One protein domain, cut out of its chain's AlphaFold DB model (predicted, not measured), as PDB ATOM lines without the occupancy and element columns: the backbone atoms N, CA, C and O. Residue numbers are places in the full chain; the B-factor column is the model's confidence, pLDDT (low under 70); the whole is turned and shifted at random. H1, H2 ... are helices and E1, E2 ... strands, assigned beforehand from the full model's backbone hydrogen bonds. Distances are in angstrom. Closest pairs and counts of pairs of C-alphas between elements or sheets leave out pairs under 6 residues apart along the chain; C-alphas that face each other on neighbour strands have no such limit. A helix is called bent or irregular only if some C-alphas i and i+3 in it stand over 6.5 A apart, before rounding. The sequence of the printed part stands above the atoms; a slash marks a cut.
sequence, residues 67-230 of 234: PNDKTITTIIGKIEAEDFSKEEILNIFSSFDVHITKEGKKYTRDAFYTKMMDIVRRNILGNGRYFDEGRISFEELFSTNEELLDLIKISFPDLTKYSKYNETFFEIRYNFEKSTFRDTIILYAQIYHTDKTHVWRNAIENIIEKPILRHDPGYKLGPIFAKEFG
ATOM      1  N   PRO A  67       1.816   4.143 -17.730       46.91
ATOM      2  CA  PRO A  67       2.645   3.683 -18.830       46.91
ATOM      3  C   PRO A  67       2.645   4.743 -19.935       46.91
ATOM      4  O   PRO A  67       1.570   5.142 -20.384       46.91
ATOM      5  N   ASN A  68       3.835   5.143 -20.406       56.16
ATOM      6  CA  ASN A  68       4.020   6.127 -21.486       56.16
ATOM      7  C   ASN A  68       3.184   5.813 -22.746       56.16
ATOM      8  O   ASN A  68       2.942   6.694 -23.557       56.16
ATOM      9  N   ASP A  69       2.723   4.573 -22.898       56.94
ATOM     10  CA  ASP A  69       1.909   4.078 -24.008       56.94
ATOM     11  C   ASP A  69       0.414   4.446 -23.964       56.94
ATOM     12  O   ASP A  69      -0.294   4.171 -24.935       56.94
ATOM     13  N   LYS A  70      -0.106   5.006 -22.863       64.88
ATOM     14  CA  LYS A  70      -1.526   5.379 -22.765       64.88
ATOM     15  C   LYS A  70      -1.783   6.797 -23.272       64.88
ATOM     16  O   LYS A  70      -1.053   7.729 -22.946       64.88
ATOM     17  N   THR A  71      -2.885   6.964 -24.001       71.88
ATOM     18  CA  THR A  71      -3.359   8.280 -24.436       71.88
ATOM     19  C   THR A  71      -4.197   8.939 -23.342       71.88
ATOM     20  O   THR A  71      -5.264   8.441 -22.977       71.88
ATOM     21  N   ILE A  72      -3.751  10.090 -22.840       72.50
ATOM     22  CA  ILE A  72      -4.448  10.863 -21.805       72.50
ATOM     23  C   ILE A  72      -5.295  11.949 -22.471       72.50
ATOM     24  O   ILE A  72      -4.786  12.801 -23.200       72.50
ATOM     25  N   THR A  73      -6.598  11.955 -22.182       75.94
ATOM     26  CA  THR A  73      -7.531  12.980 -22.680       75.94
ATOM     27  C   THR A  73      -7.733  14.078 -21.642       75.94
ATOM     28  O   THR A  73      -7.936  13.805 -20.462       75.94
ATOM     29  N   THR A  74      -7.723  15.343 -22.054       76.56
ATOM     30  CA  THR A  74      -8.120  16.476 -21.203       76.56
ATOM     31  C   THR A  74      -8.929  17.479 -21.978       76.56
ATOM     32  O   THR A  74      -8.702  17.690 -23.163       76.56
ATOM     33  N   ILE A  75      -9.869  18.094 -21.277       75.12
ATOM     34  CA  ILE A  75     -10.734  19.129 -21.808       75.12
ATOM     35  C   ILE A  75     -10.350  20.424 -21.097       75.12
ATOM     36  O   ILE A  75     -10.432  20.503 -19.873       75.12
ATOM     37  N   ILE A  76      -9.883  21.409 -21.857       76.19
ATOM     38  CA  ILE A  76      -9.444  22.707 -21.344       76.19
ATOM     39  C   ILE A  76     -10.530  23.735 -21.655       76.19
ATOM     40  O   ILE A  76     -10.864  23.956 -22.820       76.19
ATOM     41  N   GLY A  77     -11.056  24.387 -20.619       67.31
ATOM     42  CA  GLY A  77     -12.146  25.358 -20.733       67.31
ATOM     43  C   GLY A  77     -13.526  24.762 -20.444       67.31
ATOM     44  O   GLY A  77     -13.666  23.594 -20.080       67.31
ATOM     45  N   LYS A  78     -14.564  25.596 -20.566       70.75
ATOM     46  CA  LYS A  78     -15.954  25.186 -20.326       70.75
ATOM     47  C   LYS A  78     -16.504  24.424 -21.530       70.75
ATOM     48  O   LYS A  78     -16.259  24.808 -22.669       70.75
ATOM     49  N   ILE A  79     -17.288  23.374 -21.276       72.25
ATOM     50  CA  ILE A  79     -17.999  22.609 -22.319       72.25
ATOM     51  C   ILE A  79     -19.307  23.327 -22.684       72.25
ATOM     52  O   ILE A  79     -20.397  22.789 -22.512       72.25
ATOM     53  N   GLU A  80     -19.173  24.576 -23.116       66.06
ATOM     54  CA  GLU A  80     -20.256  25.483 -23.497       66.06
ATOM     55  C   GLU A  80     -19.767  26.321 -24.682       66.06
ATOM     56  O   GLU A  80     -18.635  26.807 -24.663       66.06
ATOM     57  N   ALA A  81     -20.594  26.486 -25.713       73.69
ATOM     58  CA  ALA A  81     -20.302  27.346 -26.856       73.69
ATOM     59  C   ALA A  81     -21.594  28.007 -27.352       73.69
ATOM     60  O   ALA A  81     -22.665  27.420 -27.221       73.69
ATOM     61  N   GLU A  82     -21.484  29.203 -27.935       68.38
ATOM     62  CA  GLU A  82     -22.621  30.037 -28.369       68.38
ATOM     63  C   GLU A  82     -23.575  29.316 -29.345       68.38
ATOM     64  O   GLU A  82     -24.774  29.578 -29.337       68.38
ATOM     65  N   ASP A  83     -23.076  28.312 -30.077       73.25
ATOM     66  CA  ASP A  83     -23.827  27.567 -31.097       73.25
ATOM     67  C   ASP A  83     -23.998  26.064 -30.828       73.25
ATOM     68  O   ASP A  83     -24.689  25.383 -31.593       73.25
ATOM     69  N   PHE A  84     -23.383  25.532 -29.769       78.00
ATOM     70  CA  PHE A  84     -23.357  24.091 -29.505       78.00
ATOM     71  C   PHE A  84     -23.838  23.774 -28.095       78.00
ATOM     72  O   PHE A  84     -23.339  24.330 -27.110       78.00
ATOM     73  N   SER A  85     -24.738  22.797 -27.979       81.88
ATOM     74  CA  SER A  85     -25.005  22.190 -26.680       81.88
ATOM     75  C   SER A  85     -23.796  21.379 -26.208       81.88
ATOM     76  O   SER A  85     -22.962  20.909 -26.989       81.88
ATOM     77  N   LYS A  86     -23.723  21.150 -24.896       81.25
ATOM     78  CA  LYS A  86     -22.723  20.263 -24.299       81.25
ATOM     79  C   LYS A  86     -22.732  18.879 -24.957       81.25
ATOM     80  O   LYS A  86     -21.671  18.325 -25.242       81.25
ATOM     81  N   GLU A  87     -23.912  18.309 -25.187       82.12
ATOM     82  CA  GLU A  87     -24.076  16.993 -25.808       82.12
ATOM     83  C   GLU A  87     -23.571  16.981 -27.251       82.12
ATOM     84  O   GLU A  87     -22.934  16.009 -27.652       82.12
ATOM     85  N   GLU A  88     -23.802  18.053 -28.011       86.81
ATOM     86  CA  GLU A  88     -23.299  18.190 -29.380       86.81
ATOM     87  C   GLU A  88     -21.770  18.245 -29.407       86.81
ATOM     88  O   GLU A  88     -21.153  17.484 -30.154       86.81
ATOM     89  N   ILE A  89     -21.152  19.054 -28.536       82.75
ATOM     90  CA  ILE A  89     -19.687  19.116 -28.400       82.75
ATOM     91  C   ILE A  89     -19.135  17.722 -28.084       82.75
ATOM     92  O   ILE A  89     -18.238  17.227 -28.763       82.75
ATOM     93  N   LEU A  90     -19.695  17.037 -27.087       83.75
ATOM     94  CA  LEU A  90     -19.238  15.695 -26.723       83.75
ATOM     95  C   LEU A  90     -19.457  14.672 -27.847       83.75
ATOM     96  O   LEU A  90     -18.654  13.752 -28.004       83.75
ATOM     97  N   ASN A  91     -20.516  14.822 -28.645       85.75
ATOM     98  CA  ASN A  91     -20.789  13.937 -29.772       85.75
ATOM     99  C   ASN A  91     -19.780  14.132 -30.916       85.75
ATOM    100  O   ASN A  91     -19.277  13.142 -31.451       85.75
ATOM    101  N   ILE A  92     -19.416  15.377 -31.239       89.25
ATOM    102  CA  ILE A  92     -18.384  15.713 -32.240       89.25
ATOM    103  C   ILE A  92     -17.049  15.055 -31.873       89.25
ATOM    104  O   ILE A  92     -16.419  14.403 -32.705       89.25
ATOM    105  N   PHE A  93     -16.651  15.147 -30.601       87.62
ATOM    106  CA  PHE A  93     -15.382  14.607 -30.099       87.62
ATOM    107  C   PHE A  93     -15.443  13.149 -29.629       87.62
ATOM    108  O   PHE A  93     -14.440  12.616 -29.161       87.62
ATOM    109  N   SER A  94     -16.580  12.470 -29.790       85.88
ATOM    110  CA  SER A  94     -16.779  11.096 -29.301       85.88
ATOM    111  C   SER A  94     -15.791  10.073 -29.870       85.88
ATOM    112  O   SER A  94     -15.463   9.105 -29.190       85.88
ATOM    113  N   SER A  95     -15.322  10.282 -31.103       85.50
ATOM    114  CA  SER A  95     -14.343   9.428 -31.783       85.50
ATOM    115  C   SER A  95     -12.924   9.986 -31.736       85.50
ATOM    116  O   SER A  95     -12.031   9.364 -32.303       85.50
ATOM    117  N   PHE A  96     -12.710  11.150 -31.114       90.25
ATOM    118  CA  PHE A  96     -11.412  11.807 -31.150       90.25
ATOM    119  C   PHE A  96     -10.391  10.993 -30.368       90.25
ATOM    120  O   PHE A  96     -10.535  10.802 -29.155       90.25
ATOM    121  N   ASP A  97      -9.359  10.515 -31.056       87.50
ATOM    122  CA  ASP A  97      -8.318   9.708 -30.441       87.50
ATOM    123  C   ASP A  97      -7.028   9.693 -31.255       87.50
ATOM    124  O   ASP A  97      -7.019  10.008 -32.445       87.50
ATOM    125  N   VAL A  98      -5.930   9.322 -30.605       88.44
ATOM    126  CA  VAL A  98      -4.606   9.284 -31.225       88.44
ATOM    127  C   VAL A  98      -3.772   8.169 -30.628       88.44
ATOM    128  O   VAL A  98      -3.758   7.975 -29.411       88.44
ATOM    129  N   HIS A  99      -3.069   7.453 -31.502       86.44
ATOM    130  CA  HIS A  99      -2.181   6.358 -31.134       86.44
ATOM    131  C   HIS A  99      -0.923   6.384 -31.985       86.44
ATOM    132  O   HIS A  99      -0.985   6.465 -33.214       86.44
ATOM    133  N   ILE A 100       0.225   6.240 -31.331       90.31
ATOM    134  CA  ILE A 100       1.480   5.983 -32.026       90.31
ATOM    135  C   ILE A 100       1.515   4.524 -32.502       90.31
ATOM    136  O   ILE A 100       1.117   3.597 -31.788       90.31
ATOM    137  N   THR A 101       1.971   4.295 -33.727       92.25
ATOM    138  CA  THR A 101       2.098   2.938 -34.273       92.25
ATOM    139  C   THR A 101       3.357   2.250 -33.740       92.25
ATOM    140  O   THR A 101       4.243   2.877 -33.163       92.25
ATOM    141  N   LYS A 102       3.504   0.949 -34.014       92.19
ATOM    142  CA  LYS A 102       4.746   0.216 -33.714       92.19
ATOM    143  C   LYS A 102       5.983   0.833 -34.374       92.19
ATOM    144  O   LYS A 102       7.050   0.797 -33.773       92.19
ATOM    145  N   GLU A 103       5.850   1.378 -35.582       93.94
ATOM    146  CA  GLU A 103       6.956   2.057 -36.266       93.94
ATOM    147  C   GLU A 103       7.243   3.420 -35.636       93.94
ATOM    148  O   GLU A 103       8.400   3.727 -35.361       93.94
ATOM    149  N   GLY A 104       6.207   4.198 -35.302       92.25
ATOM    150  CA  GLY A 104       6.359   5.473 -34.601       92.25
ATOM    151  C   GLY A 104       7.101   5.334 -33.268       92.25
ATOM    152  O   GLY A 104       7.980   6.141 -32.969       92.25
ATOM    153  N   LYS A 105       6.840   4.258 -32.512       92.81
ATOM    154  CA  LYS A 105       7.522   3.962 -31.237       92.81
ATOM    155  C   LYS A 105       9.029   3.710 -31.366       92.81
ATOM    156  O   LYS A 105       9.736   3.736 -30.366       92.81
ATOM    157  N   LYS A 106       9.558   3.473 -32.574       94.94
ATOM    158  CA  LYS A 106      11.007   3.292 -32.795       94.94
ATOM    159  C   LYS A 106      11.792   4.605 -32.733       94.94
ATOM    160  O   LYS A 106      13.022   4.574 -32.654       94.94
ATOM    161  N   TYR A 107      11.101   5.740 -32.792       94.50
ATOM    162  CA  TYR A 107      11.688   7.072 -32.741       94.50
ATOM    163  C   TYR A 107      11.668   7.621 -31.315       94.50
ATOM    164  O   TYR A 107      10.755   7.322 -30.549       94.50
ATOM    165  N   THR A 108      12.643   8.471 -30.985       94.69
ATOM    166  CA  THR A 108      12.544   9.351 -29.810       94.69
ATOM    167  C   THR A 108      11.466  10.407 -30.059       94.69
ATOM    168  O   THR A 108      11.190  10.743 -31.219       94.69
ATOM    169  N   ARG A 109      10.881  10.988 -29.003       92.38
ATOM    170  CA  ARG A 109       9.845  12.032 -29.130       92.38
ATOM    171  C   ARG A 109      10.261  13.168 -30.058       92.38
ATOM    172  O   ARG A 109       9.482  13.614 -30.895       92.38
ATOM    173  N   ASP A 110      11.496  13.645 -29.921       91.50
ATOM    174  CA  ASP A 110      11.992  14.777 -30.704       91.50
ATOM    175  C   ASP A 110      12.202  14.415 -32.181       91.50
ATOM    176  O   ASP A 110      11.852  15.210 -33.059       91.50
ATOM    177  N   ALA A 111      12.713  13.213 -32.471       94.69
ATOM    178  CA  ALA A 111      12.882  12.734 -33.842       94.69
ATOM    179  C   ALA A 111      11.526  12.498 -34.522       94.69
ATOM    180  O   ALA A 111      11.319  12.930 -35.658       94.69
ATOM    181  N   PHE A 112      10.587  11.878 -33.802       94.81
ATOM    182  CA  PHE A 112       9.216  11.685 -34.259       94.81
ATOM    183  C   PHE A 112       8.542  13.027 -34.564       94.81
ATOM    184  O   PHE A 112       8.042  13.229 -35.671       94.81
ATOM    185  N   TYR A 113       8.561  13.963 -33.606       90.25
ATOM    186  CA  TYR A 113       7.903  15.263 -33.746       90.25
ATOM    187  C   TYR A 113       8.474  16.046 -34.928       90.25
ATOM    188  O   TYR A 113       7.721  16.615 -35.711       90.25
ATOM    189  N   THR A 114       9.801  16.040 -35.088       90.31
ATOM    190  CA  THR A 114      10.468  16.711 -36.212       90.31
ATOM    191  C   THR A 114      10.020  16.114 -37.544       90.31
ATOM    192  O   THR A 114       9.535  16.848 -38.401       90.31
ATOM    193  N   LYS A 115      10.072  14.781 -37.690       92.88
ATOM    194  CA  LYS A 115       9.656  14.094 -38.923       92.88
ATOM    195  C   LYS A 115       8.186  14.362 -39.260       92.88
ATOM    196  O   LYS A 115       7.875  14.709 -40.398       92.88
ATOM    197  N   MET A 116       7.294  14.254 -38.276       91.31
ATOM    198  CA  MET A 116       5.868  14.537 -38.448       91.31
ATOM    199  C   MET A 116       5.638  15.990 -38.881       91.31
ATOM    200  O   MET A 116       4.966  16.238 -39.883       91.31
ATOM    201  N   MET A 117       6.220  16.960 -38.169       83.19
ATOM    202  CA  MET A 117       6.024  18.380 -38.471       83.19
ATOM    203  C   MET A 117       6.625  18.785 -39.820       83.19
ATOM    204  O   MET A 117       6.066  19.658 -40.485       83.19
ATOM    205  N   ASP A 118       7.703  18.144 -40.266       85.25
ATOM    206  CA  ASP A 118       8.273  18.367 -41.597       85.25
ATOM    207  C   ASP A 118       7.361  17.847 -42.718       85.25
ATOM    208  O   ASP A 118       7.275  18.463 -43.783       85.25
ATOM    209  N   ILE A 119       6.633  16.744 -42.506       84.56
ATOM    210  CA  ILE A 119       5.604  16.284 -43.455       84.56
ATOM    211  C   ILE A 119       4.418  17.258 -43.458       84.56
ATOM    212  O   ILE A 119       4.006  17.712 -44.525       84.56
ATOM    213  N   VAL A 120       3.916  17.643 -42.279       81.12
ATOM    214  CA  VAL A 120       2.794  18.587 -42.123       81.12
ATOM    215  C   VAL A 120       3.084  19.919 -42.825       81.12
ATOM    216  O   VAL A 120       2.295  20.364 -43.657       81.12
ATOM    217  N   ARG A 121       4.245  20.535 -42.564       74.50
ATOM    218  CA  ARG A 121       4.627  21.845 -43.130       74.50
ATOM    219  C   ARG A 121       4.745  21.846 -44.654       74.50
ATOM    220  O   ARG A 121       4.483  22.874 -45.281       74.50
ATOM    221  N   ARG A 122       5.150  20.720 -45.247       72.69
ATOM    222  CA  ARG A 122       5.264  20.579 -46.705       72.69
ATOM    223  C   ARG A 122       3.902  20.508 -47.397       72.69
ATOM    224  O   ARG A 122       3.809  20.955 -48.534       72.69
ATOM    225  N   ASN A 123       2.872  19.990 -46.723       67.38
ATOM    226  CA  ASN A 123       1.618  19.602 -47.376       67.38
ATOM    227  C   ASN A 123       0.388  20.430 -46.968       67.38
ATOM    228  O   ASN A 123      -0.528  20.571 -47.771       67.38
ATOM    229  N   ILE A 124       0.347  20.995 -45.757       64.81
ATOM    230  CA  ILE A 124      -0.842  21.699 -45.242       64.81
ATOM    231  C   ILE A 124      -0.727  23.216 -45.418       64.81
ATOM    232  O   ILE A 124       0.358  23.799 -45.359       64.81
ATOM    233  N   LEU A 125      -1.867  23.865 -45.649       58.44
ATOM    234  CA  LEU A 125      -2.019  25.316 -45.595       58.44
ATOM    235  C   LEU A 125      -1.933  25.830 -44.153       58.44
ATOM    236  O   LEU A 125      -2.515  25.253 -43.243       58.44
ATOM    237  N   GLY A 126      -1.222  26.939 -43.928       55.31
ATOM    238  CA  GLY A 126      -1.213  27.583 -42.608       55.31
ATOM    239  C   GLY A 126      -2.624  27.970 -42.142       55.31
ATOM    240  O   GLY A 126      -3.496  28.220 -42.971       55.31
ATOM    241  N   ASN A 127      -2.835  28.043 -40.824       50.97
ATOM    242  CA  ASN A 127      -4.136  28.363 -40.220       50.97
ATOM    243  C   ASN A 127      -4.807  29.582 -40.869       50.97
ATOM    244  O   ASN A 127      -4.157  30.604 -41.094       50.97
ATOM    245  N   GLY A 128      -6.113  29.475 -41.128       49.06
ATOM    246  CA  GLY A 128      -6.907  30.543 -41.733       49.06
ATOM    247  C   GLY A 128      -6.710  30.702 -43.240       49.06
ATOM    248  O   GLY A 128      -7.267  31.631 -43.801       49.06
ATOM    249  N   ARG A 129      -5.937  29.842 -43.918       55.28
ATOM    250  CA  ARG A 129      -5.818  29.844 -45.385       55.28
ATOM    251  C   ARG A 129      -6.668  28.735 -45.989       55.28
ATOM    252  O   ARG A 129      -6.505  27.575 -45.629       55.28
ATOM    253  N   TYR A 130      -7.517  29.095 -46.949       55.09
ATOM    254  CA  TYR A 130      -8.518  28.171 -47.501       55.09
ATOM    255  C   TYR A 130      -8.255  27.698 -48.931       55.09
ATOM    256  O   TYR A 130      -8.869  26.726 -49.354       55.09
ATOM    257  N   PHE A 131      -7.362  28.358 -49.677       52.16
ATOM    258  CA  PHE A 131      -7.079  27.999 -51.069       52.16
ATOM    259  C   PHE A 131      -5.599  28.189 -51.418       52.16
ATOM    260  O   PHE A 131      -5.059  29.284 -51.278       52.16
ATOM    261  N   ASP A 132      -4.981  27.108 -51.889       54.09
ATOM    262  CA  ASP A 132      -3.704  27.042 -52.611       54.09
ATOM    263  C   ASP A 132      -3.751  25.759 -53.456       54.09
ATOM    264  O   ASP A 132      -4.221  24.724 -52.971       54.09
ATOM    265  N   GLU A 133      -3.348  25.815 -54.724       48.72
ATOM    266  CA  GLU A 133      -3.436  24.648 -55.611       48.72
ATOM    267  C   GLU A 133      -2.523  23.517 -55.102       48.72
ATOM    268  O   GLU A 133      -1.340  23.722 -54.836       48.72
ATOM    269  N   GLY A 134      -3.072  22.303 -54.960       49.56
ATOM    270  CA  GLY A 134      -2.309  21.100 -54.602       49.56
ATOM    271  C   GLY A 134      -2.106  20.827 -53.104       49.56
ATOM    272  O   GLY A 134      -1.337  19.924 -52.775       49.56
ATOM    273  N   ARG A 135      -2.771  21.553 -52.190       50.78
ATOM    274  CA  ARG A 135      -2.726  21.271 -50.737       50.78
ATOM    275  C   ARG A 135      -4.044  20.687 -50.212       50.78
ATOM    276  O   ARG A 135      -5.116  21.103 -50.633       50.78
ATOM    277  N   ILE A 136      -3.931  19.743 -49.275       66.38
ATOM    278  CA  ILE A 136      -5.028  18.948 -48.686       66.38
ATOM    279  C   ILE A 136      -5.314  19.360 -47.234       66.38
ATOM    280  O   ILE A 136      -4.487  20.032 -46.604       66.38
ATOM    281  N   SER A 137      -6.480  18.985 -46.693       71.31
ATOM    282  CA  SER A 137      -6.826  19.289 -45.293       71.31
ATOM    283  C   SER A 137      -5.914  18.553 -44.304       71.31
ATOM    284  O   SER A 137      -5.200  17.613 -44.663       71.31
ATOM    285  N   PHE A 138      -5.921  18.975 -43.036       75.62
ATOM    286  CA  PHE A 138      -5.138  18.300 -42.002       75.62
ATOM    287  C   PHE A 138      -5.597  16.847 -41.842       75.62
ATOM    288  O   PHE A 138      -4.787  15.923 -41.855       75.62
ATOM    289  N   GLU A 139      -6.904  16.638 -41.758       82.44
ATOM    290  CA  GLU A 139      -7.532  15.331 -41.631       82.44
ATOM    291  C   GLU A 139      -7.237  14.447 -42.848       82.44
ATOM    292  O   GLU A 139      -6.904  13.270 -42.693       82.44
ATOM    293  N   GLU A 140      -7.287  15.017 -44.055       80.94
ATOM    294  CA  GLU A 140      -6.957  14.313 -45.294       80.94
ATOM    295  C   GLU A 140      -5.474  13.933 -45.340       80.94
ATOM    296  O   GLU A 140      -5.156  12.789 -45.671       80.94
ATOM    297  N   LEU A 141      -4.559  14.821 -44.932       81.94
ATOM    298  CA  LEU A 141      -3.126  14.520 -44.890       81.94
ATOM    299  C   LEU A 141      -2.838  13.302 -44.010       81.94
ATOM    300  O   LEU A 141      -2.152  12.374 -44.439       81.94
ATOM    301  N   PHE A 142      -3.372  13.294 -42.791       87.44
ATOM    302  CA  PHE A 142      -3.175  12.193 -41.847       87.44
ATOM    303  C   PHE A 142      -3.945  10.918 -42.227       87.44
ATOM    304  O   PHE A 142      -3.713   9.878 -41.617       87.44
ATOM    305  N   SER A 143      -4.821  10.980 -43.235       84.81
ATOM    306  CA  SER A 143      -5.558   9.826 -43.767       84.81
ATOM    307  C   SER A 143      -4.969   9.266 -45.066       84.81
ATOM    308  O   SER A 143      -5.319   8.153 -45.451       84.81
ATOM    309  N   THR A 144      -4.102  10.015 -45.754       86.44
ATOM    310  CA  THR A 144      -3.627   9.678 -47.112       86.44
ATOM    311  C   THR A 144      -2.108   9.593 -47.236       86.44
ATOM    312  O   THR A 144      -1.609   8.896 -48.117       86.44
ATOM    313  N   ASN A 145      -1.345  10.266 -46.371       89.75
ATOM    314  CA  ASN A 145       0.112  10.246 -46.435       89.75
ATOM    315  C   ASN A 145       0.678   8.973 -45.789       89.75
ATOM    316  O   ASN A 145       0.610   8.815 -44.571       89.75
ATOM    317  N   GLU A 146       1.273   8.095 -46.601       92.62
ATOM    318  CA  GLU A 146       1.827   6.807 -46.154       92.62
ATOM    319  C   GLU A 146       2.847   6.965 -45.018       92.62
ATOM    320  O   GLU A 146       2.754   6.263 -44.014       92.62
ATOM    321  N   GLU A 147       3.755   7.947 -45.110       92.81
ATOM    322  CA  GLU A 147       4.747   8.182 -44.052       92.81
ATOM    323  C   GLU A 147       4.094   8.554 -42.712       92.81
ATOM    324  O   GLU A 147       4.592   8.159 -41.661       92.81
ATOM    325  N   LEU A 148       2.998   9.320 -42.715       92.06
ATOM    326  CA  LEU A 148       2.275   9.654 -41.485       92.06
ATOM    327  C   LEU A 148       1.457   8.472 -40.972       92.06
ATOM    328  O   LEU A 148       1.506   8.204 -39.773       92.06
ATOM    329  N   LEU A 149       0.760   7.752 -41.851       91.88
ATOM    330  CA  LEU A 149      -0.029   6.568 -41.490       91.88
ATOM    331  C   LEU A 149       0.832   5.474 -40.848       91.88
ATOM    332  O   LEU A 149       0.375   4.777 -39.933       91.88
ATOM    333  N   ASP A 150       2.081   5.353 -41.295       94.12
ATOM    334  CA  ASP A 150       3.063   4.449 -40.710       94.12
ATOM    335  C   ASP A 150       3.504   4.889 -39.318       94.12
ATOM    336  O   ASP A 150       3.832   4.036 -38.505       94.12
ATOM    337  N   LEU A 151       3.493   6.183 -38.997       93.88
ATOM    338  CA  LEU A 151       3.970   6.722 -37.720       93.88
ATOM    339  C   LEU A 151       2.862   6.854 -36.668       93.88
ATOM    340  O   LEU A 151       3.088   6.585 -35.484       93.88
ATOM    341  N   ILE A 152       1.675   7.295 -37.077       93.19
ATOM    342  CA  ILE A 152       0.604   7.726 -36.181       93.19
ATOM    343  C   ILE A 152      -0.766   7.466 -36.790       93.19
ATOM    344  O   ILE A 152      -0.997   7.661 -37.978       93.19
ATOM    345  N   LYS A 153      -1.703   7.049 -35.941       91.62
ATOM    346  CA  LYS A 153      -3.112   6.913 -36.298       91.62
ATOM    347  C   LYS A 153      -3.922   7.907 -35.496       91.62
ATOM    348  O   LYS A 153      -3.830   7.930 -34.269       91.62
ATOM    349  N   ILE A 154      -4.713   8.706 -36.198       89.50
ATOM    350  CA  ILE A 154      -5.575   9.721 -35.601       89.50
ATOM    351  C   ILE A 154      -7.002   9.446 -36.051       89.50
ATOM    352  O   ILE A 154      -7.282   9.359 -37.243       89.50
ATOM    353  N   SER A 155      -7.897   9.325 -35.082       91.19
ATOM    354  CA  SER A 155      -9.332   9.385 -35.317       91.19
ATOM    355  C   SER A 155      -9.759  10.818 -35.054       91.19
ATOM    356  O   SER A 155      -9.687  11.283 -33.918       91.19
ATOM    357  N   PHE A 156     -10.148  11.547 -36.096       89.94
ATOM    358  CA  PHE A 156     -10.503  12.957 -35.969       89.94
ATOM    359  C   PHE A 156     -11.900  13.150 -35.355       89.94
ATOM    360  O   PHE A 156     -12.753  12.257 -35.449       89.94
ATOM    361  N   PRO A 157     -12.153  14.292 -34.688       90.06
ATOM    362  CA  PRO A 157     -13.510  14.670 -34.332       90.06
ATOM    363  C   PRO A 157     -14.333  14.946 -35.598       90.06
ATOM    364  O   PRO A 157     -13.793  15.335 -36.630       90.06
ATOM    365  N   ASP A 158     -15.644  14.747 -35.505       90.62
ATOM    366  CA  ASP A 158     -16.545  14.744 -36.658       90.62
ATOM    367  C   ASP A 158     -17.612  15.833 -36.521       90.62
ATOM    368  O   ASP A 158     -18.598  15.674 -35.795       90.62
ATOM    369  N   LEU A 159     -17.406  16.952 -37.224       87.88
ATOM    370  CA  LEU A 159     -18.349  18.071 -37.232       87.88
ATOM    371  C   LEU A 159     -19.664  17.741 -37.937       87.88
ATOM    372  O   LEU A 159     -20.658  18.399 -37.648       87.88
ATOM    373  N   THR A 160     -19.730  16.715 -38.790       87.06
ATOM    374  CA  THR A 160     -20.992  16.344 -39.455       87.06
ATOM    375  C   THR A 160     -22.045  15.834 -38.468       87.06
ATOM    376  O   THR A 160     -23.239  15.838 -38.762       87.06
ATOM    377  N   LYS A 161     -21.624  15.465 -37.248       87.25
ATOM    378  CA  LYS A 161     -22.507  15.127 -36.123       87.25
ATOM    379  C   LYS A 161     -23.242  16.333 -35.537       87.25
ATOM    380  O   LYS A 161     -24.154  16.142 -34.730       87.25
ATOM    381  N   TYR A 162     -22.851  17.552 -35.903       88.19
ATOM    382  CA  TYR A 162     -23.577  18.766 -35.560       88.19
ATOM    383  C   TYR A 162     -24.693  19.022 -36.571       88.19
ATOM    384  O   TYR A 162     -24.459  19.143 -37.771       88.19
ATOM    385  N   SER A 163     -25.923  19.146 -36.078       82.88
ATOM    386  CA  SER A 163     -27.118  19.239 -36.927       82.88
ATOM    387  C   SER A 163     -27.134  20.453 -37.866       82.88
ATOM    388  O   SER A 163     -27.744  20.387 -38.931       82.88
ATOM    389  N   LYS A 164     -26.457  21.548 -37.495       84.25
ATOM    390  CA  LYS A 164     -26.348  22.776 -38.300       84.25
ATOM    391  C   LYS A 164     -24.982  22.916 -38.975       84.25
ATOM    392  O   LYS A 164     -24.590  24.027 -39.334       84.25
ATOM    393  N   TYR A 165     -24.233  21.821 -39.109       83.00
ATOM    394  CA  TYR A 165     -22.903  21.864 -39.697       83.00
ATOM    395  C   TYR A 165     -22.929  22.464 -41.103       83.00
ATOM    396  O   TYR A 165     -23.675  22.035 -41.983       83.00
ATOM    397  N   ASN A 166     -22.069  23.458 -41.295       80.69
ATOM    398  CA  ASN A 166     -21.763  24.040 -42.583       80.69
ATOM    399  C   ASN A 166     -20.245  24.189 -42.670       80.69
ATOM    400  O   ASN A 166     -19.646  24.944 -41.905       80.69
ATOM    401  N   GLU A 167     -19.633  23.484 -43.617       73.50
ATOM    402  CA  GLU A 167     -18.184  23.491 -43.836       73.50
ATOM    403  C   GLU A 167     -17.611  24.882 -44.138       73.50
ATOM    404  O   GLU A 167     -16.415  25.101 -43.960       73.50
ATOM    405  N   THR A 168     -18.451  25.824 -44.577       73.69
ATOM    406  CA  THR A 168     -18.079  27.222 -44.820       73.69
ATOM    407  C   THR A 168     -17.863  27.984 -43.520       73.69
ATOM    408  O   THR A 168     -17.026  28.885 -43.483       73.69
ATOM    409  N   PHE A 169     -18.616  27.629 -42.473       79.00
ATOM    410  CA  PHE A 169     -18.683  28.405 -41.238       79.00
ATOM    411  C   PHE A 169     -18.074  27.717 -40.023       79.00
ATOM    412  O   PHE A 169     -17.797  28.366 -39.022       79.00
ATOM    413  N   PHE A 170     -17.833  26.411 -40.097       82.12
ATOM    414  CA  PHE A 170     -17.273  25.653 -38.988       82.12
ATOM    415  C   PHE A 170     -16.099  24.797 -39.440       82.12
ATOM    416  O   PHE A 170     -16.137  24.134 -40.480       82.12
ATOM    417  N   GLU A 171     -15.063  24.777 -38.613       81.00
ATOM    418  CA  GLU A 171     -13.901  23.916 -38.790       81.00
ATOM    419  C   GLU A 171     -13.329  23.484 -37.442       81.00
ATOM    420  O   GLU A 171     -13.591  24.100 -36.407       81.00
ATOM    421  N   ILE A 172     -12.539  22.413 -37.453       84.56
ATOM    422  CA  ILE A 172     -11.720  22.032 -36.308       84.56
ATOM    423  C   ILE A 172     -10.295  22.447 -36.613       84.56
ATOM    424  O   ILE A 172      -9.781  22.207 -37.702       84.56
ATOM    425  N   ARG A 173      -9.647  23.074 -35.636       82.19
ATOM    426  CA  ARG A 173      -8.231  23.407 -35.736       82.19
ATOM    427  C   ARG A 173      -7.418  22.540 -34.809       82.19
ATOM    428  O   ARG A 173      -7.801  22.321 -33.657       82.19
ATOM    429  N   TYR A 174      -6.276  22.110 -35.330       82.06
ATOM    430  CA  TYR A 174      -5.371  21.193 -34.665       82.06
ATOM    431  C   TYR A 174      -4.044  21.865 -34.344       82.06
ATOM    432  O   TYR A 174      -3.563  22.713 -35.097       82.06
ATOM    433  N   ASN A 175      -3.429  21.462 -33.238       81.88
ATOM    434  CA  ASN A 175      -2.054  21.829 -32.931       81.88
ATOM    435  C   ASN A 175      -1.331  20.659 -32.273       81.88
ATOM    436  O   ASN A 175      -1.881  20.029 -31.373       81.88
ATOM    437  N   PHE A 176      -0.089  20.418 -32.682       81.94
ATOM    438  CA  PHE A 176       0.798  19.505 -31.978       81.94
ATOM    439  C   PHE A 176       1.774  20.285 -31.109       81.94
ATOM    440  O   PHE A 176       2.324  21.301 -31.529       81.94
ATOM    441  N   GLU A 177       2.043  19.765 -29.919       82.50
ATOM    442  CA  GLU A 177       3.064  20.296 -29.024       82.50
ATOM    443  C   GLU A 177       3.806  19.163 -28.325       82.50
ATOM    444  O   GLU A 177       3.228  18.129 -28.000       82.50
ATOM    445  N   LYS A 178       5.097  19.354 -28.067       81.50
ATOM    446  CA  LYS A 178       5.860  18.443 -27.211       81.50
ATOM    447  C   LYS A 178       5.626  18.817 -25.755       81.50
ATOM    448  O   LYS A 178       5.808  19.978 -25.395       81.50
ATOM    449  N   SER A 179       5.313  17.841 -24.910       77.00
ATOM    450  CA  SER A 179       5.245  18.087 -23.471       77.00
ATOM    451  C   SER A 179       6.602  18.559 -22.948       77.00
ATOM    452  O   SER A 179       7.649  17.999 -23.272       77.00
ATOM    453  N   THR A 180       6.602  19.599 -22.116       72.94
ATOM    454  CA  THR A 180       7.832  20.098 -21.483       72.94
ATOM    455  C   THR A 180       8.298  19.231 -20.321       72.94
ATOM    456  O   THR A 180       9.446  19.351 -19.906       72.94
ATOM    457  N   PHE A 181       7.419  18.385 -19.781       72.44
ATOM    458  CA  PHE A 181       7.661  17.646 -18.539       72.44
ATOM    459  C   PHE A 181       7.715  16.132 -18.732       72.44
ATOM    460  O   PHE A 181       8.168  15.420 -17.841       72.44
ATOM    461  N   ARG A 182       7.225  15.633 -19.869       78.94
ATOM    462  CA  ARG A 182       7.120  14.205 -20.168       78.94
ATOM    463  C   ARG A 182       7.633  13.921 -21.571       78.94
ATOM    464  O   ARG A 182       7.649  14.807 -22.433       78.94
ATOM    465  N   ASP A 183       8.031  12.677 -21.803       84.00
ATOM    466  CA  ASP A 183       8.387  12.216 -23.140       84.00
ATOM    467  C   ASP A 183       7.124  11.884 -23.953       84.00
ATOM    468  O   ASP A 183       6.825  10.741 -24.277       84.00
ATOM    469  N   THR A 184       6.307  12.910 -24.192       85.31
ATOM    470  CA  THR A 184       4.987  12.806 -24.817       85.31
ATOM    471  C   THR A 184       4.745  13.961 -25.786       85.31
ATOM    472  O   THR A 184       5.378  15.022 -25.714       85.31
ATOM    473  N   ILE A 185       3.804  13.763 -26.703       87.06
ATOM    474  CA  ILE A 185       3.292  14.785 -27.620       87.06
ATOM    475  C   ILE A 185       1.805  14.971 -27.329       87.06
ATOM    476  O   ILE A 185       1.102  14.018 -27.005       87.06
ATOM    477  N   ILE A 186       1.323  16.203 -27.436       84.56
ATOM    478  CA  ILE A 186      -0.068  16.577 -27.220       84.56
ATOM    479  C   ILE A 186      -0.657  17.036 -28.551       84.56
ATOM    480  O   ILE A 186      -0.119  17.942 -29.183       84.56
ATOM    481  N   LEU A 187      -1.762  16.416 -28.968       88.25
ATOM    482  CA  LEU A 187      -2.619  16.889 -30.051       88.25
ATOM    483  C   LEU A 187      -3.809  17.640 -29.455       88.25
ATOM    484  O   LEU A 187      -4.657  17.054 -28.781       88.25
ATOM    485  N   TYR A 188      -3.874  18.934 -29.723       82.81
ATOM    486  CA  TYR A 188      -5.009  19.785 -29.397       82.81
ATOM    487  C   TYR A 188      -5.976  19.839 -30.573       82.81
ATOM    488  O   TYR A 188      -5.538  19.936 -31.717       82.81
ATOM    489  N   ALA A 189      -7.272  19.833 -30.283       86.62
ATOM    490  CA  ALA A 189      -8.346  20.031 -31.242       86.62
ATOM    491  C   ALA A 189      -9.420  20.949 -30.639       86.62
ATOM    492  O   ALA A 189      -9.831  20.760 -29.492       86.62
ATOM    493  N   GLN A 190      -9.871  21.950 -31.394       85.88
ATOM    494  CA  GLN A 190     -10.905  22.895 -30.957       85.88
ATOM    495  C   GLN A 190     -11.783  23.315 -32.135       85.88
ATOM    496  O   GLN A 190     -11.282  23.475 -33.250       85.88
ATOM    497  N   ILE A 191     -13.078  23.507 -31.879       88.69
ATOM    498  CA  ILE A 191     -14.028  24.021 -32.868       88.69
ATOM    499  C   ILE A 191     -13.779  25.515 -33.061       88.69
ATOM    500  O   ILE A 191     -13.579  26.257 -32.099       88.69
ATOM    501  N   TYR A 192     -13.805  25.963 -34.307       83.12
ATOM    502  CA  TYR A 192     -13.806  27.370 -34.667       83.12
ATOM    503  C   TYR A 192     -15.041  27.672 -35.497       83.12
ATOM    504  O   TYR A 192     -15.386  26.910 -36.403       83.12
ATOM    505  N   HIS A 193     -15.661  28.812 -35.211       81.00
ATOM    506  CA  HIS A 193     -16.457  29.480 -36.219       81.00
ATOM    507  C   HIS A 193     -15.498  30.245 -37.127       81.00
ATOM    508  O   HIS A 193     -14.620  30.982 -36.672       81.00
ATOM    509  N   THR A 194     -15.663  30.052 -38.418       71.94
ATOM    510  CA  THR A 194     -14.905  30.689 -39.484       71.94
ATOM    511  C   THR A 194     -15.886  31.236 -40.511       71.94
ATOM    512  O   THR A 194     -17.076  30.969 -40.454       71.94
ATOM    513  N   ASP A 195     -15.420  32.043 -41.436       69.69
ATOM    514  CA  ASP A 195     -16.071  32.377 -42.678       69.69
ATOM    515  C   ASP A 195     -15.034  32.171 -43.780       69.69
ATOM    516  O   ASP A 195     -14.252  33.058 -44.131       69.69
ATOM    517  N   LYS A 196     -15.047  30.970 -44.367       67.12
ATOM    518  CA  LYS A 196     -14.164  30.617 -45.488       67.12
ATOM    519  C   LYS A 196     -14.464  31.423 -46.755       67.12
ATOM    520  O   LYS A 196     -13.770  31.270 -47.763       67.12
ATOM    521  N   THR A 197     -15.506  32.257 -46.759       63.47
ATOM    522  CA  THR A 197     -15.795  33.218 -47.831       63.47
ATOM    523  C   THR A 197     -15.214  34.597 -47.571       63.47
ATOM    524  O   THR A 197     -15.023  35.355 -48.525       63.47
ATOM    525  N   HIS A 198     -14.840  34.895 -46.326       61.53
ATOM    526  CA  HIS A 198     -14.268  36.173 -45.956       61.53
ATOM    527  C   HIS A 198     -12.889  36.371 -46.598       61.53
ATOM    528  O   HIS A 198     -11.945  35.598 -46.412       61.53
ATOM    529  N   VAL A 199     -12.764  37.455 -47.363       55.72
ATOM    530  CA  VAL A 199     -11.489  37.912 -47.914       55.72
ATOM    531  C   VAL A 199     -11.010  39.085 -47.077       55.72
ATOM    532  O   VAL A 199     -11.643  40.143 -47.057       55.72
ATOM    533  N   TRP A 200      -9.872  38.924 -46.405       48.62
ATOM    534  CA  TRP A 200      -9.258  40.027 -45.679       48.62
ATOM    535  C   TRP A 200      -8.803  41.094 -46.688       48.62
ATOM    536  O   TRP A 200      -7.917  40.847 -47.509       48.62
ATOM    537  N   ARG A 201      -9.431  42.281 -46.656       43.00
ATOM    538  CA  ARG A 201      -9.239  43.356 -47.658       43.00
ATOM    539  C   ARG A 201      -7.776  43.751 -47.886       43.00
ATOM    540  O   ARG A 201      -7.424  44.098 -49.006       43.00
ATOM    541  N   ASN A 202      -6.916  43.630 -46.873       48.38
ATOM    542  CA  ASN A 202      -5.502  44.012 -46.967       48.38
ATOM    543  C   ASN A 202      -4.653  43.078 -47.856       48.38
ATOM    544  O   ASN A 202      -3.511  43.407 -48.155       48.38
ATOM    545  N   ALA A 203      -5.179  41.924 -48.288       45.88
ATOM    546  CA  ALA A 203      -4.495  41.032 -49.230       45.88
ATOM    547  C   ALA A 203      -4.800  41.350 -50.710       45.88
ATOM    548  O   ALA A 203      -4.166  40.782 -51.599       45.88
ATOM    549  N   ILE A 204      -5.768  42.237 -50.986       46.31
ATOM    550  CA  ILE A 204      -6.347  42.443 -52.327       46.31
ATOM    551  C   ILE A 204      -5.689  43.608 -53.084       46.31
ATOM    552  O   ILE A 204      -6.023  43.851 -54.236       46.31
ATOM    553  N   GLU A 205      -4.725  44.331 -52.511       44.16
ATOM    554  CA  GLU A 205      -4.229  45.528 -53.201       44.16
ATOM    555  C   GLU A 205      -3.338  45.269 -54.428       44.16
ATOM    556  O   GLU A 205      -3.038  46.240 -55.106       44.16
ATOM    557  N   ASN A 206      -2.941  44.032 -54.793       43.56
ATOM    558  CA  ASN A 206      -1.996  43.880 -55.920       43.56
ATOM    559  C   ASN A 206      -1.976  42.597 -56.780       43.56
ATOM    560  O   ASN A 206      -0.996  42.409 -57.499       43.56
ATOM    561  N   ILE A 207      -2.969  41.695 -56.788       46.19
ATOM    562  CA  ILE A 207      -2.833  40.475 -57.623       46.19
ATOM    563  C   ILE A 207      -4.138  40.078 -58.329       46.19
ATOM    564  O   ILE A 207      -5.022  39.479 -57.731       46.19
ATOM    565  N   ILE A 208      -4.210  40.368 -59.635       44.34
ATOM    566  CA  ILE A 208      -5.282  39.958 -60.566       44.34
ATOM    567  C   ILE A 208      -5.072  38.519 -61.111       44.34
ATOM    568  O   ILE A 208      -5.909  38.012 -61.843       44.34
ATOM    569  N   GLU A 209      -4.021  37.793 -60.710       40.78
ATOM    570  CA  GLU A 209      -3.686  36.476 -61.303       40.78
ATOM    571  C   GLU A 209      -3.441  35.327 -60.303       40.78
ATOM    572  O   GLU A 209      -2.892  34.294 -60.672       40.78
ATOM    573  N   LYS A 210      -3.839  35.456 -59.031       43.00
ATOM    574  CA  LYS A 210      -3.738  34.350 -58.056       43.00
ATOM    575  C   LYS A 210      -5.104  34.013 -57.465       43.00
ATOM    576  O   LYS A 210      -5.903  34.936 -57.281       43.00
ATOM    577  N   PRO A 211      -5.381  32.733 -57.137       47.09
ATOM    578  CA  PRO A 211      -6.570  32.381 -56.372       47.09
ATOM    579  C   PRO A 211      -6.591  33.248 -55.113       47.09
ATOM    580  O   PRO A 211      -5.607  33.327 -54.378       47.09
ATOM    581  N   ILE A 212      -7.686  33.987 -54.935       48.59
ATOM    582  CA  ILE A 212      -7.852  34.963 -53.860       48.59
ATOM    583  C   ILE A 212      -7.592  34.246 -52.532       48.59
ATOM    584  O   ILE A 212      -8.370  33.380 -52.129       48.59
ATOM    585  N   LEU A 213      -6.494  34.598 -51.861       48.38
ATOM    586  CA  LEU A 213      -6.161  34.065 -50.546       48.38
ATOM    587  C   LEU A 213      -7.196  34.584 -49.547       48.38
ATOM    588  O   LEU A 213      -7.140  35.730 -49.100       48.38
ATOM    589  N   ARG A 214      -8.175  33.740 -49.226       51.34
ATOM    590  CA  ARG A 214      -9.163  34.005 -48.181       51.34
ATOM    591  C   ARG A 214      -8.504  33.760 -46.833       51.34
ATOM    592  O   ARG A 214      -7.871  32.719 -46.653       51.34
ATOM    593  N   HIS A 215      -8.607  34.743 -45.945       53.28
ATOM    594  CA  HIS A 215      -7.996  34.698 -44.626       53.28
ATOM    595  C   HIS A 215      -8.998  35.154 -43.576       53.28
ATOM    596  O   HIS A 215      -9.163  36.354 -43.358       53.28
ATOM    597  N   ASP A 216      -9.646  34.192 -42.927       56.66
ATOM    598  CA  ASP A 216     -10.409  34.438 -41.711       56.66
ATOM    599  C   ASP A 216      -9.692  33.773 -40.531       56.66
ATOM    600  O   ASP A 216      -9.579  32.543 -40.474       56.66
ATOM    601  N   PRO A 217      -9.180  34.552 -39.562       58.59
ATOM    602  CA  PRO A 217      -8.619  33.976 -38.354       58.59
ATOM    603  C   PRO A 217      -9.652  33.190 -37.540       58.59
ATOM    604  O   PRO A 217      -9.214  32.399 -36.712       58.59
ATOM    605  N   GLY A 218     -10.962  33.332 -37.775       65.81
ATOM    606  CA  GLY A 218     -12.023  32.644 -37.041       65.81
ATOM    607  C   GLY A 218     -12.021  32.961 -35.540       65.81
ATOM    608  O   GLY A 218     -11.088  33.562 -35.000       65.81
ATOM    609  N   TYR A 219     -13.056  32.526 -34.828       72.06
ATOM    610  CA  TYR A 219     -13.093  32.593 -33.369       72.06
ATOM    611  C   TYR A 219     -13.333  31.217 -32.755       72.06
ATOM    612  O   TYR A 219     -13.995  30.348 -33.322       72.06
ATOM    613  N   LYS A 220     -12.718  31.013 -31.590       77.19
ATOM    614  CA  LYS A 220     -12.742  29.757 -30.841       77.19
ATOM    615  C   LYS A 220     -14.142  29.510 -30.287       77.19
ATOM    616  O   LYS A 220     -14.709  30.396 -29.654       77.19
ATOM    617  N   LEU A 221     -14.646  28.293 -30.447       80.75
ATOM    618  CA  LEU A 221     -15.906  27.843 -29.872       80.75
ATOM    619  C   LEU A 221     -15.673  26.679 -28.910       80.75
ATOM    620  O   LEU A 221     -15.112  25.644 -29.273       80.75
ATOM    621  N   GLY A 222     -16.148  26.847 -27.678       79.88
ATOM    622  CA  GLY A 222     -16.114  25.799 -26.667       79.88
ATOM    623  C   GLY A 222     -14.706  25.408 -26.207       79.88
ATOM    624  O   GLY A 222     -13.746  26.177 -26.357       79.88
ATOM    625  N   PRO A 223     -14.572  24.218 -25.601       81.00
ATOM    626  CA  PRO A 223     -13.333  23.798 -24.972       81.00
ATOM    627  C   PRO A 223     -12.321  23.264 -25.994       81.00
ATOM    628  O   PRO A 223     -12.663  22.891 -27.116       81.00
ATOM    629  N   ILE A 224     -11.066  23.155 -25.566       83.81
ATOM    630  CA  ILE A 224     -10.013  22.456 -26.307       83.81
ATOM    631  C   ILE A 224      -9.960  21.009 -25.819       83.81
ATOM    632  O   ILE A 224      -9.797  20.764 -24.623       83.81
ATOM    633  N   PHE A 225     -10.022  20.052 -26.740       83.50
ATOM    634  CA  PHE A 225      -9.737  18.650 -26.459       83.50
ATOM    635  C   PHE A 225      -8.254  18.382 -26.708       83.50
ATOM    636  O   PHE A 225      -7.761  18.549 -27.820       83.50
ATOM    637  N   ALA A 226      -7.539  17.969 -25.668       83.38
ATOM    638  CA  ALA A 226      -6.124  17.640 -25.702       83.38
ATOM    639  C   ALA A 226      -5.933  16.132 -25.535       83.38
ATOM    640  O   ALA A 226      -6.388  15.550 -24.545       83.38
ATOM    641  N   LYS A 227      -5.231  15.510 -26.479       83.06
ATOM    642  CA  LYS A 227      -4.818  14.109 -26.425       83.06
ATOM    643  C   LYS A 227      -3.306  14.029 -26.303       83.06
ATOM    644  O   LYS A 227      -2.593  14.315 -27.258       83.06
ATOM    645  N   GLU A 228      -2.829  13.667 -25.123       84.88
ATOM    646  CA  GLU A 228      -1.411  13.419 -24.880       84.88
ATOM    647  C   GLU A 228      -1.102  11.948 -25.134       84.88
ATOM    648  O   GLU A 228      -1.791  11.090 -24.594       84.88
ATOM    649  N   PHE A 229      -0.085  11.662 -25.940       85.56
ATOM    650  CA  PHE A 229       0.353  10.311 -26.276       85.56
ATOM    651  C   PHE A 229       1.875  10.193 -26.169       85.56
ATOM    652  O   PHE A 229       2.614  11.150 -26.420       85.56
ATOM    653  N   GLY A 230       2.341   9.007 -25.790       86.88
ATOM    654  CA  GLY A 230       3.755   8.674 -25.657       86.88
ATOM    655  C   GLY A 230       4.053   7.269 -26.171       86.88
ATOM    656  O   GLY A 230       3.371   6.769 -27.066       86.88
TER     657      GLY A 230
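What this domain is: This is residues 67 to 230 of the 234 residues of an uncharacterized protein of Mycoplasma orale (UniProt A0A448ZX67). A strongly twisted wall of four strands, E1, E6, E5 and E4, has helices H1 and H2 and the two-stranded ribbon E2 and E3 over one face, a two-layer arrangement with helices on one face of a sheet; the two sheets make a sandwich, only partly face to face. H3 and H4 lie by the ribbon, and the link of residues 194 to 218 runs out to 31 A from the mean of the C-alphas. The printed part has 164 residues, in the order E1, H1, E2, H2, H3, H4, E3, E4, E5, E6; both sheets are antiparallel. The class is mixed, helices and strands, with 80 residues in named elements, under half. The whole is compact, with a radius of gyration of the C-alphas of 17.1 A and spans of 53 by 38 by 27 A.

Where its parts are: E1 is residues 72 to 76, from C-alpha 72 at (-4.448, 10.863, -21.805). H1 is residues 86 to 95, 15.6 A long and irregular: C-alphas 92 and 95 are 7.5 A apart. E2 is residues 97 to 100, H2 residues 109 to 123, 21.4 A, H3 residues 138 to 144, H4 residues 146 to 151 and E3 residues 152 to 155. E4 is residues 170 to 178, 26.9 A, E5 residues 185 to 193, 26.1 A. E6 is residues 219 to 229, 27.0 A; it bends by 78 degrees at residue 222 and ends with C-alpha 229 at (0.353, 10.311, -26.276).

How they stand to each other: E4, E5 and E6 form a meander, each strand the antiparallel neighbour of the one before, with hairpins E4 and E5, E5 and E6. N 175 and O 188 are 3.0 A apart, N 187 and O 227 2.8 A, within hydrogen-bond range. Edge strand E1 is antiparallel to E6, with N 74 and O 226 at 2.8 A. E2 and E3 are antiparallel, with N 99 and O 153 at 2.9 A. H1 is on the larger sheet at a height of 10.2 A, slantwise to the strands, at 37 degrees to E6 on the local plane. H2 is on this sheet too; its closest C-alphas to E4 are those of Tyr 113 and Lys 178, 7.5 A. H3 only grazes it with residues 138 to 139. H2, with residues 120 to 123 alone, only just touches H3, with 3 pairs of C-alphas within 8 A, the closest Asn 123 and Leu 141, 7.4 A. H3 and H4 touch only at the corner, only just, with 3 such pairs, the closest Phe 142 and Leu 148, 6.0 A. H1 and H2 are apart. Every O i to N i+4 pair is within hydrogen-bond range in H2, H3 and H4, and 5 of 6 in H1.

The domain as a whole: The C-alphas farthest apart, Pro 67 and Ile 208, are 55.9 A apart. The printed part has no cut. The links H2 to H3, E3 to E4 and E5 to E6 are long. The mean pLDDT of the printed part is 76.1; 45 residues are under 70, among them 123 to 136 and 195 to 218.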